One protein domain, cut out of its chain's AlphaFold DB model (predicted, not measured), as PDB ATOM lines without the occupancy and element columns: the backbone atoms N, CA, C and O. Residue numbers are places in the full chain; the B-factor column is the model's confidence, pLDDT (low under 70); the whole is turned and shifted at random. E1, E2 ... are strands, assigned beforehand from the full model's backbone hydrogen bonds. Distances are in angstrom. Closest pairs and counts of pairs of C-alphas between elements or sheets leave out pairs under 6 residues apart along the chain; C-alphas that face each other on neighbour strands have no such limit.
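What this domain is: This is residues 37 to 109 of the 150 residues of the protein "SusD_RagB domain-containing protein" of Bacteroides sp. CAG:20 (UniProt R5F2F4). A small, twisted sheet of four short strands, E2, E3, E4 and E5, makes the main slab, and a two-stranded ribbon of E1 and E6 sits toward one end of the long axis. The loop of residues 57 to 68 reaches toward the other end, opposite the tail that ends at Ile 109. The printed part has 73 residues, with no named helix and six named strands, E1 to E6 along the chain; the class is all strand, though under half of the residues, 30 of 73, are in named elements. The larger sheet has the order E2, E3, E4, E5 and is mixed; the ribbon is antiparallel. The whole is compact, with a radius of gyration of the C-alphas of 12.5 A and spans of 39 by 27 by 17 A.

Where its parts are: E1 is residues 37 to 41, 11.5 A long, with C-alpha 37 at (-53.559, -28.857, -16.935). E2 is residues 46 to 48, 6.9 A. E3, residues 51 to 56, is 16.9 A long and begins with C-alpha 51 at (-48.428, -39.793, 5.016). E4 is residues 69 to 74, 14.0 A, and E5 is residues 84 to 89, 13.4 A. E6 is residues 102 to 105, 9.1 A, ending with C-alpha 105 at (-54.784, -28.226, -11.982).

How they stand to each other: E1 and E6 are antiparallel neighbours at 144 degrees, with N 38 and O 104 at 2.8 A, within hydrogen-bond range. Each of them is apart from E2, E3, E4 and E5. E2, E3 and E4 form a meander, each strand the antiparallel neighbour of the one before. E2 and E3 are a hairpin at 175 degrees, with N 53 and O 46 at 2.9 A. E3 and E4 are a hairpin at 157 degrees, with N 56 and O 71 at 2.9 A. The pairing is staggered: E3 pairs with E2 over residues 51 to 53 and with E4 over residues 53 to 56. E4 and E5 are parallel at 21 degrees, with N 88 and O 72 at 2.8 A. E2 and E5 are the edge strands. The sheet is twisted, with C-alphas up to 4.3 A off its best plane.

The domain as a whole: The two C-alphas farthest apart are those of Gly 64 and Ile 109, 40.2 A. The printed part has no cut. The links from E3 to E4 and from E5 to E6 are long, 12 residues each. The mean pLDDT of the printed part is 87.1, and residues 60 to 68 are under 70.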
ATOM      1  N   LEU A  37     -54.288 -27.839 -17.672       93.00
ATOM      2  CA  LEU A  37     -53.559 -28.857 -16.935       93.00
ATOM      3  C   LEU A  37     -52.054 -28.603 -17.037       93.00
ATOM      4  O   LEU A  37     -51.532 -28.277 -18.102       93.00
ATOM      5  N   GLY A  38     -51.370 -28.746 -15.909       93.06
ATOM      6  CA  GLY A  38     -49.924 -28.665 -15.791       93.06
ATOM      7  C   GLY A  38     -49.266 -30.038 -15.882       93.06
ATOM      8  O   GLY A  38     -49.764 -30.966 -16.522       93.06
ATOM      9  N   MET A  39     -48.120 -30.169 -15.219       92.00
ATOM     10  CA  MET A  39     -47.314 -31.388 -15.229       92.00
ATOM     11  C   MET A  39     -48.074 -32.601 -14.677       92.00
ATOM     12  O   MET A  39     -48.816 -32.477 -13.705       92.00
ATOM     13  N   TYR A  40     -47.858 -33.761 -15.297       93.88
ATOM     14  CA  TYR A  40     -48.373 -35.051 -14.842       93.88
ATOM     15  C   TYR A  40     -47.454 -35.691 -13.796       93.88
ATOM     16  O   TYR A  40     -46.242 -35.754 -13.997       93.88
ATOM     17  N   PHE A  41     -48.049 -36.253 -12.744       93.12
ATOM     18  CA  PHE A  41     -47.377 -37.081 -11.749       93.12
ATOM     19  C   PHE A  41     -48.028 -38.470 -11.676       93.12
ATOM     20  O   PHE A  41     -49.251 -38.570 -11.564       93.12
ATOM     21  N   PRO A  42     -47.237 -39.559 -11.700       92.12
ATOM     22  CA  PRO A  42     -47.762 -40.926 -11.719       92.12
ATOM     23  C   PRO A  42     -48.451 -41.354 -10.414       92.12
ATOM     24  O   PRO A  42     -49.214 -42.320 -10.422       92.12
ATOM     25  N   GLY A  43     -48.201 -40.647  -9.313       92.44
ATOM     26  CA  GLY A  43     -48.781 -40.915  -7.999       92.44
ATOM     27  C   GLY A  43     -47.746 -40.956  -6.882       92.44
ATOM     28  O   GLY A  43     -46.550 -41.039  -7.149       92.44
ATOM     29  N   LEU A  44     -48.204 -40.905  -5.626       93.81
ATOM     30  CA  LEU A  44     -47.317 -40.896  -4.454       93.81
ATOM     31  C   LEU A  44     -47.022 -42.300  -3.919       93.81
ATOM     32  O   LEU A  44     -47.754 -42.793  -3.066       93.81
ATOM     33  N   THR A  45     -45.996 -42.996  -4.398       93.19
ATOM     34  CA  THR A  45     -45.855 -44.441  -4.112       93.19
ATOM     35  C   THR A  45     -45.250 -44.780  -2.748       93.19
ATOM     36  O   THR A  45     -45.392 -45.912  -2.285       93.19
ATOM     37  N   GLN A  46     -44.595 -43.823  -2.090       92.62
ATOM     38  CA  GLN A  46     -43.915 -44.044  -0.815       92.62
ATOM     39  C   GLN A  46     -44.797 -43.657   0.375       92.62
ATOM     40  O   GLN A  46     -45.704 -42.832   0.264       92.62
ATOM     41  N   GLY A  47     -44.483 -44.215   1.548       91.62
ATOM     42  CA  GLY A  47     -45.214 -43.958   2.788       91.62
ATOM     43  C   GLY A  47     -46.459 -44.834   2.964       91.62
ATOM     44  O   GLY A  47     -46.616 -45.859   2.306       91.62
ATOM     45  N   SER A  48     -47.321 -44.473   3.917       90.25
ATOM     46  CA  SER A  48     -48.536 -45.240   4.231       90.25
ATOM     47  C   SER A  48     -49.618 -44.365   4.863       90.25
ATOM     48  O   SER A  48     -49.315 -43.349   5.498       90.25
ATOM     49  N   GLY A  49     -50.880 -44.771   4.692       90.81
ATOM     50  CA  GLY A  49     -52.037 -43.997   5.148       90.81
ATOM     51  C   GLY A  49     -52.032 -42.589   4.552       90.81
ATOM     52  O   GLY A  49     -51.772 -42.426   3.362       90.81
ATOM     53  N   ASP A  50     -52.242 -41.579   5.395       91.62
ATOM     54  CA  ASP A  50     -52.270 -40.167   4.981       91.62
ATOM     55  C   ASP A  50     -50.878 -39.569   4.734       91.62
ATOM     56  O   ASP A  50     -50.763 -38.463   4.205       91.62
ATOM     57  N   ASN A  51     -49.806 -40.272   5.111       95.12
ATOM     58  CA  ASN A  51     -48.428 -39.793   5.016       95.12
ATOM     59  C   ASN A  51     -47.734 -40.417   3.805       95.12
ATOM     60  O   ASN A  51     -46.837 -41.253   3.961       95.12
ATOM     61  N   ARG A  52     -48.178 -40.045   2.602       95.19
ATOM     62  CA  ARG A  52     -47.610 -40.520   1.339       95.19
ATOM     63  C   ARG A  52     -46.721 -39.469   0.713       95.19
ATOM     64  O   ARG A  52     -46.923 -38.276   0.917       95.19
ATOM     65  N   TYR A  53     -45.724 -39.909  -0.037       95.38
ATOM     66  CA  TYR A  53     -44.844 -39.005  -0.758       95.38
ATOM     67  C   TYR A  53     -44.217 -39.673  -1.974       95.38
ATOM     68  O   TYR A  53     -44.220 -40.895  -2.106       95.38
ATOM     69  N   ASP A  54     -43.665 -38.855  -2.857       94.19
ATOM     70  CA  ASP A  54     -42.717 -39.299  -3.867       94.19
ATOM     71  C   ASP A  54     -41.762 -38.166  -4.222       94.19
ATOM     72  O   ASP A  54     -41.914 -37.020  -3.775       94.19
ATOM     73  N   VAL A  55     -40.729 -38.521  -4.966       91.62
ATOM     74  CA  VAL A  55     -39.539 -37.712  -5.165       91.62
ATOM     75  C   VAL A  55     -39.253 -37.688  -6.664       91.62
ATOM     76  O   VAL A  55     -39.029 -38.730  -7.273       91.62
ATOM     77  N   PHE A  56     -39.307 -36.499  -7.265       88.19
ATOM     78  CA  PHE A  56     -39.242 -36.315  -8.715       88.19
ATOM     79  C   PHE A  56     -38.031 -35.475  -9.099       88.19
ATOM     80  O   PHE A  56     -37.845 -34.356  -8.605       88.19
ATOM     81  N   ASP A  57     -37.207 -36.042  -9.975       83.56
ATOM     82  CA  ASP A  57     -36.071 -35.366 -10.584       83.56
ATOM     83  C   ASP A  57     -36.567 -34.609 -11.820       83.56
ATOM     84  O   ASP A  57     -37.127 -35.210 -12.735       83.56
ATOM     85  N   MET A  58     -36.472 -33.280 -11.788       82.06
ATOM     86  CA  MET A  58     -37.114 -32.370 -12.745       82.06
ATOM     87  C   MET A  58     -36.098 -31.817 -13.751       82.06
ATOM     88  O   MET A  58     -36.401 -30.865 -14.475       82.06
ATOM     89  N   ASN A  59     -34.891 -32.383 -13.775       72.56
ATOM     90  CA  ASN A  59     -33.855 -32.046 -14.735       72.56
ATOM     91  C   ASN A  59     -33.938 -32.923 -15.998       72.56
ATOM     92  O   ASN A  59     -34.616 -33.948 -16.049       72.56
ATOM     93  N   ASP A  60     -33.244 -32.482 -17.042       59.88
ATOM     94  CA  ASP A  60     -33.215 -33.062 -18.388       59.88
ATOM     95  C   ASP A  60     -32.380 -34.350 -18.503       59.88
ATOM     96  O   ASP A  60     -32.014 -34.769 -19.603       59.88
ATOM     97  N   GLY A  61     -32.109 -35.018 -17.380       55.09
ATOM     98  CA  GLY A  61     -31.470 -36.318 -17.371       55.09
ATOM     99  C   GLY A  61     -29.999 -36.260 -17.760       55.09
ATOM    100  O   GLY A  61     -29.555 -37.104 -18.544       55.09
ATOM    101  N   ILE A  62     -29.205 -35.351 -17.167       56.00
ATOM    102  CA  ILE A  62     -27.763 -35.626 -17.065       56.00
ATOM    103  C   ILE A  62     -27.633 -36.948 -16.308       56.00
ATOM    104  O   ILE A  62     -27.730 -37.019 -15.082       56.00
ATOM    105  N   ALA A  63     -27.447 -38.012 -17.084       50.59
ATOM    106  CA  ALA A  63     -27.373 -39.376 -16.616       50.59
ATOM    107  C   ALA A  63     -26.183 -39.503 -15.659       50.59
ATOM    108  O   ALA A  63     -25.041 -39.659 -16.084       50.59
ATOM    109  N   GLY A  64     -26.447 -39.400 -14.355       51.94
ATOM    110  CA  GLY A  64     -25.408 -39.487 -13.334       51.94
ATOM    111  C   GLY A  64     -25.613 -38.621 -12.095       51.94
ATOM    112  O   GLY A  64     -25.074 -39.002 -11.057       51.94
ATOM    113  N   ASP A  65     -26.402 -37.537 -12.135       60.28
ATOM    114  CA  ASP A  65     -26.721 -36.768 -10.915       60.28
ATOM    115  C   ASP A  65     -27.842 -37.462 -10.129       60.28
ATOM    116  O   ASP A  65     -28.994 -37.051 -10.104       60.28
ATOM    117  N   LYS A  66     -27.493 -38.585  -9.499       57.62
ATOM    118  CA  LYS A  66     -28.388 -39.321  -8.593       57.62
ATOM    119  C   LYS A  66     -28.499 -38.657  -7.220       57.62
ATOM    120  O   LYS A  66     -29.187 -39.181  -6.345       57.62
ATOM    121  N   GLU A  67     -27.757 -37.573  -6.990       59.09
ATOM    122  CA  GLU A  67     -27.634 -36.975  -5.667       59.09
ATOM    123  C   GLU A  67     -28.653 -35.876  -5.424       59.09
ATOM    124  O   GLU A  67     -28.977 -35.641  -4.261       59.09
ATOM    125  N   LYS A  68     -29.174 -35.223  -6.468       58.25
ATOM    126  CA  LYS A  68     -30.113 -34.110  -6.323       58.25
ATOM    127  C   LYS A  68     -31.459 -34.486  -6.893       58.25
ATOM    128  O   LYS A  68     -31.604 -34.577  -8.102       58.25
ATOM    129  N   VAL A  69     -32.449 -34.608  -6.016       73.62
ATOM    130  CA  VAL A  69     -33.830 -34.651  -6.474       73.62
ATOM    131  C   VAL A  69     -34.469 -33.287  -6.270       73.62
ATOM    132  O   VAL A  69     -34.352 -32.669  -5.207       73.62
ATOM    133  N   ASP A  70     -35.092 -32.765  -7.319       84.19
ATOM    134  CA  ASP A  70     -35.571 -31.388  -7.324       84.19
ATOM    135  C   ASP A  70     -36.751 -31.199  -6.379       84.19
ATOM    136  O   ASP A  70     -36.755 -30.268  -5.564       84.19
ATOM    137  N   ILE A  71     -37.742 -32.088  -6.452       91.12
ATOM    138  CA  ILE A  71     -38.974 -31.919  -5.693       91.12
ATOM    139  C   ILE A  71     -39.386 -33.189  -4.954       91.12
ATOM    140  O   ILE A  71     -39.206 -34.306  -5.430       91.12
ATOM    141  N   CYS A  72     -39.993 -33.003  -3.788       93.69
ATOM    142  CA  CYS A  72     -40.757 -34.035  -3.102       93.69
ATOM    143  C   CYS A  72     -42.193 -33.552  -2.928       93.69
ATOM    144  O   CYS A  72     -42.429 -32.498  -2.330       93.69
ATOM    145  N   ILE A  73     -43.144 -34.323  -3.442       95.19
ATOM    146  CA  ILE A  73     -44.576 -34.084  -3.250       95.19
ATOM    147  C   ILE A  73     -45.032 -35.001  -2.123       95.19
ATOM    148  O   ILE A  73     -44.663 -36.175  -2.106       95.19
ATOM    149  N   TYR A  74     -45.801 -34.480  -1.169       96.00
ATOM    150  CA  TYR A  74     -46.253 -35.262  -0.022       96.00
ATOM    151  C   TYR A  74     -47.664 -34.893   0.447       96.00
ATOM    152  O   TYR A  74     -48.136 -33.773   0.245       96.00
ATOM    153  N   THR A  75     -48.306 -35.838   1.128       95.88
ATOM    154  CA  THR A  75     -49.540 -35.667   1.903       95.88
ATOM    155  C   THR A  75     -49.253 -35.843   3.394       95.88
ATOM    156  O   THR A  75     -48.267 -36.467   3.790       95.88
ATOM    157  N   GLY A  76     -50.113 -35.276   4.243       93.81
ATOM    158  CA  GLY A  76     -49.992 -35.420   5.694       93.81
ATOM    159  C   GLY A  76     -48.702 -34.800   6.241       93.81
ATOM    160  O   GLY A  76     -48.461 -33.596   6.098       93.81
ATOM    161  N   LYS A  77     -47.885 -35.615   6.913       93.94
ATOM    162  CA  LYS A  77     -46.626 -35.210   7.544       93.94
ATOM    163  C   LYS A  77     -45.493 -35.140   6.522       93.94
ATOM    164  O   LYS A  77     -45.214 -36.100   5.811       93.94
ATOM    165  N   LYS A  78     -44.756 -34.024   6.551       94.75
ATOM    166  CA  LYS A  78     -43.554 -33.822   5.735       94.75
ATOM    167  C   LYS A  78     -42.530 -34.954   5.948       94.75
ATOM    168  O   LYS A  78     -42.113 -35.169   7.093       94.75
ATOM    169  N   PRO A  79     -42.091 -35.645   4.882       93.56
ATOM    170  CA  PRO A  79     -41.128 -36.734   4.990       93.56
ATOM    171  C   PRO A  79     -39.699 -36.206   5.198       93.56
ATOM    172  O   PRO A  79     -39.355 -35.094   4.796       93.56
ATOM    173  N   SER A  80     -38.840 -37.014   5.824       91.56
ATOM    174  CA  SER A  80     -37.434 -36.677   6.108       91.56
ATOM    175  C   SER A  80     -36.476 -37.217   5.037       91.56
ATOM    176  O   SER A  80     -35.481 -37.867   5.354       91.56
ATOM    177  N   VAL A  81     -36.790 -36.970   3.762       87.62
ATOM    178  CA  VAL A  81     -35.930 -37.359   2.632       87.62
ATOM    179  C   VAL A  81     -34.780 -36.357   2.493       87.62
ATOM    180  O   VAL A  81     -34.987 -35.146   2.588       87.62
ATOM    181  N   LYS A  82     -33.557 -36.857   2.295       86.31
ATOM    182  CA  LYS A  82     -32.367 -36.019   2.087       86.31
ATOM    183  C   LYS A  82     -32.275 -35.553   0.633       86.31
ATOM    184  O   LYS A  82     -32.852 -36.166  -0.254       86.31
ATOM    185  N   ASN A  83     -31.512 -34.485   0.413       84.69
ATOM    186  CA  ASN A  83     -31.175 -33.949  -0.908       84.69
ATOM    187  C   ASN A  83     -32.369 -33.538  -1.788       84.69
ATOM    188  O   ASN A  83     -32.287 -33.585  -3.013       84.69
ATOM    189  N   ILE A  84     -33.461 -33.100  -1.158       87.31
ATOM    190  CA  ILE A  84     -34.615 -32.513  -1.839       87.31
ATOM    191  C   ILE A  84     -34.464 -30.994  -1.869       87.31
ATOM    192  O   ILE A  84     -34.309 -30.380  -0.808       87.31
ATOM    193  N   ARG A  85     -34.554 -30.367  -3.050       88.06
ATOM    194  CA  ARG A  85     -34.490 -28.896  -3.150       88.06
ATOM    195  C   ARG A  85     -35.770 -28.233  -2.651       88.06
ATOM    196  O   ARG A  85     -35.699 -27.217  -1.960       88.06
ATOM    197  N   LYS A  86     -36.940 -28.800  -2.968       91.50
ATOM    198  CA  LYS A  86     -38.231 -28.246  -2.544       91.50
ATOM    199  C   LYS A  86     -39.254 -29.316  -2.177       91.50
ATOM    200  O   LYS A  86     -39.380 -30.338  -2.838       91.50
ATOM    201  N   PHE A  87     -40.010 -29.059  -1.115       94.31
ATOM    202  CA  PHE A  87     -41.120 -29.908  -0.692       94.31
ATOM    203  C   PHE A  87     -42.435 -29.202  -0.993       94.31
ATOM    204  O   PHE A  87     -42.596 -28.049  -0.600       94.31
ATOM    205  N   TYR A  88     -43.366 -29.908  -1.622       95.25
ATOM    206  CA  TYR A  88     -44.711 -29.423  -1.902       95.25
ATOM    207  C   TYR A  88     -45.734 -30.286  -1.183       95.25
ATOM    208  O   TYR A  88     -45.749 -31.508  -1.351       95.25
ATOM    209  N   LYS A  89     -46.585 -29.645  -0.380       95.62
ATOM    210  CA  LYS A  89     -47.710 -30.331   0.242       95.62
ATOM    211  C   LYS A  89     -48.894 -30.302  -0.711       95.62
ATOM    212  O   LYS A  89     -49.385 -29.233  -1.082       95.62
ATOM    213  N   LEU A  90     -49.329 -31.487  -1.107       94.81
ATOM    214  CA  LEU A  90     -50.476 -31.663  -1.978       94.81
ATOM    215  C   LEU A  90     -51.746 -31.148  -1.281       94.81
ATOM    216  O   LEU A  90     -51.963 -31.420  -0.099       94.81
ATOM    217  N   GLY A  91     -52.564 -30.386  -2.007       91.44
ATOM    218  CA  GLY A  91     -53.772 -29.733  -1.495       91.44
ATOM    219  C   GLY A  91     -53.563 -28.325  -0.927       91.44
ATOM    220  O   GLY A  91     -54.535 -27.584  -0.826       91.44
ATOM    221  N   GLU A  92     -52.328 -27.936  -0.596       92.31
ATOM    222  CA  GLU A  92     -52.003 -26.565  -0.163       92.31
ATOM    223  C   GLU A  92     -51.398 -25.745  -1.306       92.31
ATOM    224  O   GLU A  92     -51.859 -24.645  -1.589       92.31
ATOM    225  N   GLU A  93     -50.384 -26.294  -1.975       87.81
ATOM    226  CA  GLU A  93     -49.642 -25.591  -3.034       87.81
ATOM    227  C   GLU A  93     -50.278 -25.795  -4.413       87.81
ATOM    228  O   GLU A  93     -50.313 -24.896  -5.249       87.81
ATOM    229  N   PHE A  94     -50.785 -27.000  -4.656       92.81
ATOM    230  CA  PHE A  94     -51.539 -27.365  -5.848       92.81
ATOM    231  C   PHE A  94     -52.355 -28.628  -5.576       92.81
ATOM    232  O   PHE A  94     -52.106 -29.365  -4.617       92.81
ATOM    233  N   VAL A  95     -53.311 -28.895  -6.456       93.44
ATOM    234  CA  VAL A  95     -54.104 -30.127  -6.487       93.44
ATOM    235  C   VAL A  95     -53.850 -30.866  -7.798       93.44
ATOM    236  O   VAL A  95     -53.506 -30.246  -8.810       93.44
ATOM    237  N   LEU A  96     -53.993 -32.189  -7.769       94.88
ATOM    238  CA  LEU A  96     -53.907 -33.037  -8.956       94.88
ATOM    239  C   LEU A  96     -55.303 -33.507  -9.369       94.88
ATOM    240  O   LEU A  96     -56.205 -33.572  -8.531       94.88
ATOM    241  N   THR A  97     -55.471 -33.854 -10.645       94.44
ATOM    242  CA  THR A  97     -56.766 -34.292 -11.196       94.44
ATOM    243  C   THR A  97     -57.355 -35.513 -10.488       94.44
ATOM    244  O   THR A  97     -58.570 -35.589 -10.340       94.44
ATOM    245  N   ASP A  98     -56.514 -36.431 -10.000       93.62
ATOM    246  CA  ASP A  98     -56.958 -37.715  -9.445       93.62
ATOM    247  C   ASP A  98     -56.536 -37.862  -7.973       93.62
ATOM    248  O   ASP A  98     -56.101 -38.927  -7.527       93.62
ATOM    249  N   GLY A  99     -56.620 -36.774  -7.205       91.38
ATOM    250  CA  GLY A  99     -56.211 -36.758  -5.804       91.38
ATOM    251  C   GLY A  99     -54.692 -36.753  -5.672       91.38
ATOM    252  O   GLY A  99     -54.100 -35.680  -5.654       91.38
ATOM    253  N   ASP A 100     -54.066 -37.931  -5.577       92.81
ATOM    254  CA  ASP A 100     -52.622 -38.111  -5.340       92.81
ATOM    255  C   ASP A 100     -51.784 -38.370  -6.603       92.81
ATOM    256  O   ASP A 100     -50.570 -38.557  -6.502       92.81
ATOM    257  N   LYS A 101     -52.419 -38.374  -7.778       94.50
ATOM    258  CA  LYS A 101     -51.812 -38.599  -9.098       94.50
ATOM    259  C   LYS A 101     -52.521 -37.759 -10.167       94.50
ATOM    260  O   LYS A 101     -53.559 -37.156  -9.899       94.50
ATOM    261  N   GLY A 102     -51.987 -37.752 -11.384       95.81
ATOM    262  CA  GLY A 102     -52.562 -37.029 -12.520       95.81
ATOM    263  C   GLY A 102     -51.868 -35.695 -12.785       95.81
ATOM    264  O   GLY A 102     -50.728 -35.486 -12.372       95.81
ATOM    265  N   ASN A 103     -52.532 -34.798 -13.511       96.31
ATOM    266  CA  ASN A 103     -51.968 -33.492 -13.856       96.31
ATOM    267  C   ASN A 103     -52.215 -32.456 -12.757       96.31
ATOM    268  O   ASN A 103     -53.255 -32.484 -12.105       96.31
ATOM    269  N   ILE A 104     -51.303 -31.494 -12.598       95.31
ATOM    270  CA  ILE A 104     -51.571 -30.281 -11.812       95.31
ATOM    271  C   ILE A 104     -52.769 -29.546 -12.413       95.31
ATOM    272  O   ILE A 104     -52.809 -29.302 -13.617       95.31
ATOM    273  N   ILE A 105     -53.716 -29.139 -11.576       93.00
ATOM    274  CA  ILE A 105     -54.784 -28.226 -11.982       93.00
ATOM    275  C   ILE A 105     -54.256 -26.795 -11.823       93.00
ATOM    276  O   ILE A 105     -54.095 -26.316 -10.703       93.00
ATOM    277  N   CYS A 106     -53.961 -26.112 -12.935       91.12
ATOM    278  CA  CYS A 106     -53.471 -24.726 -12.900       91.12
ATOM    279  C   CYS A 106     -54.610 -23.726 -12.669       91.12
ATOM    280  O   CYS A 106     -54.452 -22.755 -11.936       91.12
ATOM    281  N   HIS A 107     -55.758 -23.979 -13.301       87.00
ATOM    282  CA  HIS A 107     -56.984 -23.206 -13.129       87.00
ATOM    283  C   HIS A 107     -58.145 -24.161 -12.905       87.00
ATOM    284  O   HIS A 107     -58.531 -24.903 -13.812       87.00
ATOM    285  N   ASP A 108     -58.675 -24.124 -11.692       87.19
ATOM    286  CA  ASP A 108     -59.744 -24.998 -11.239       87.19
ATOM    287  C   ASP A 108     -61.090 -24.509 -11.782       87.19
ATOM    288  O   ASP A 108     -61.669 -23.555 -11.270       87.19
ATOM    289  N   ILE A 109     -61.571 -25.155 -12.845       89.12
ATOM    290  CA  ILE A 109     -62.849 -24.806 -13.478       89.12
ATOM    291  C   ILE A 109     -64.068 -25.216 -12.645       89.12
ATOM    292  O   ILE A 109     -65.163 -24.742 -12.929       89.12
TER     293      ILE A 109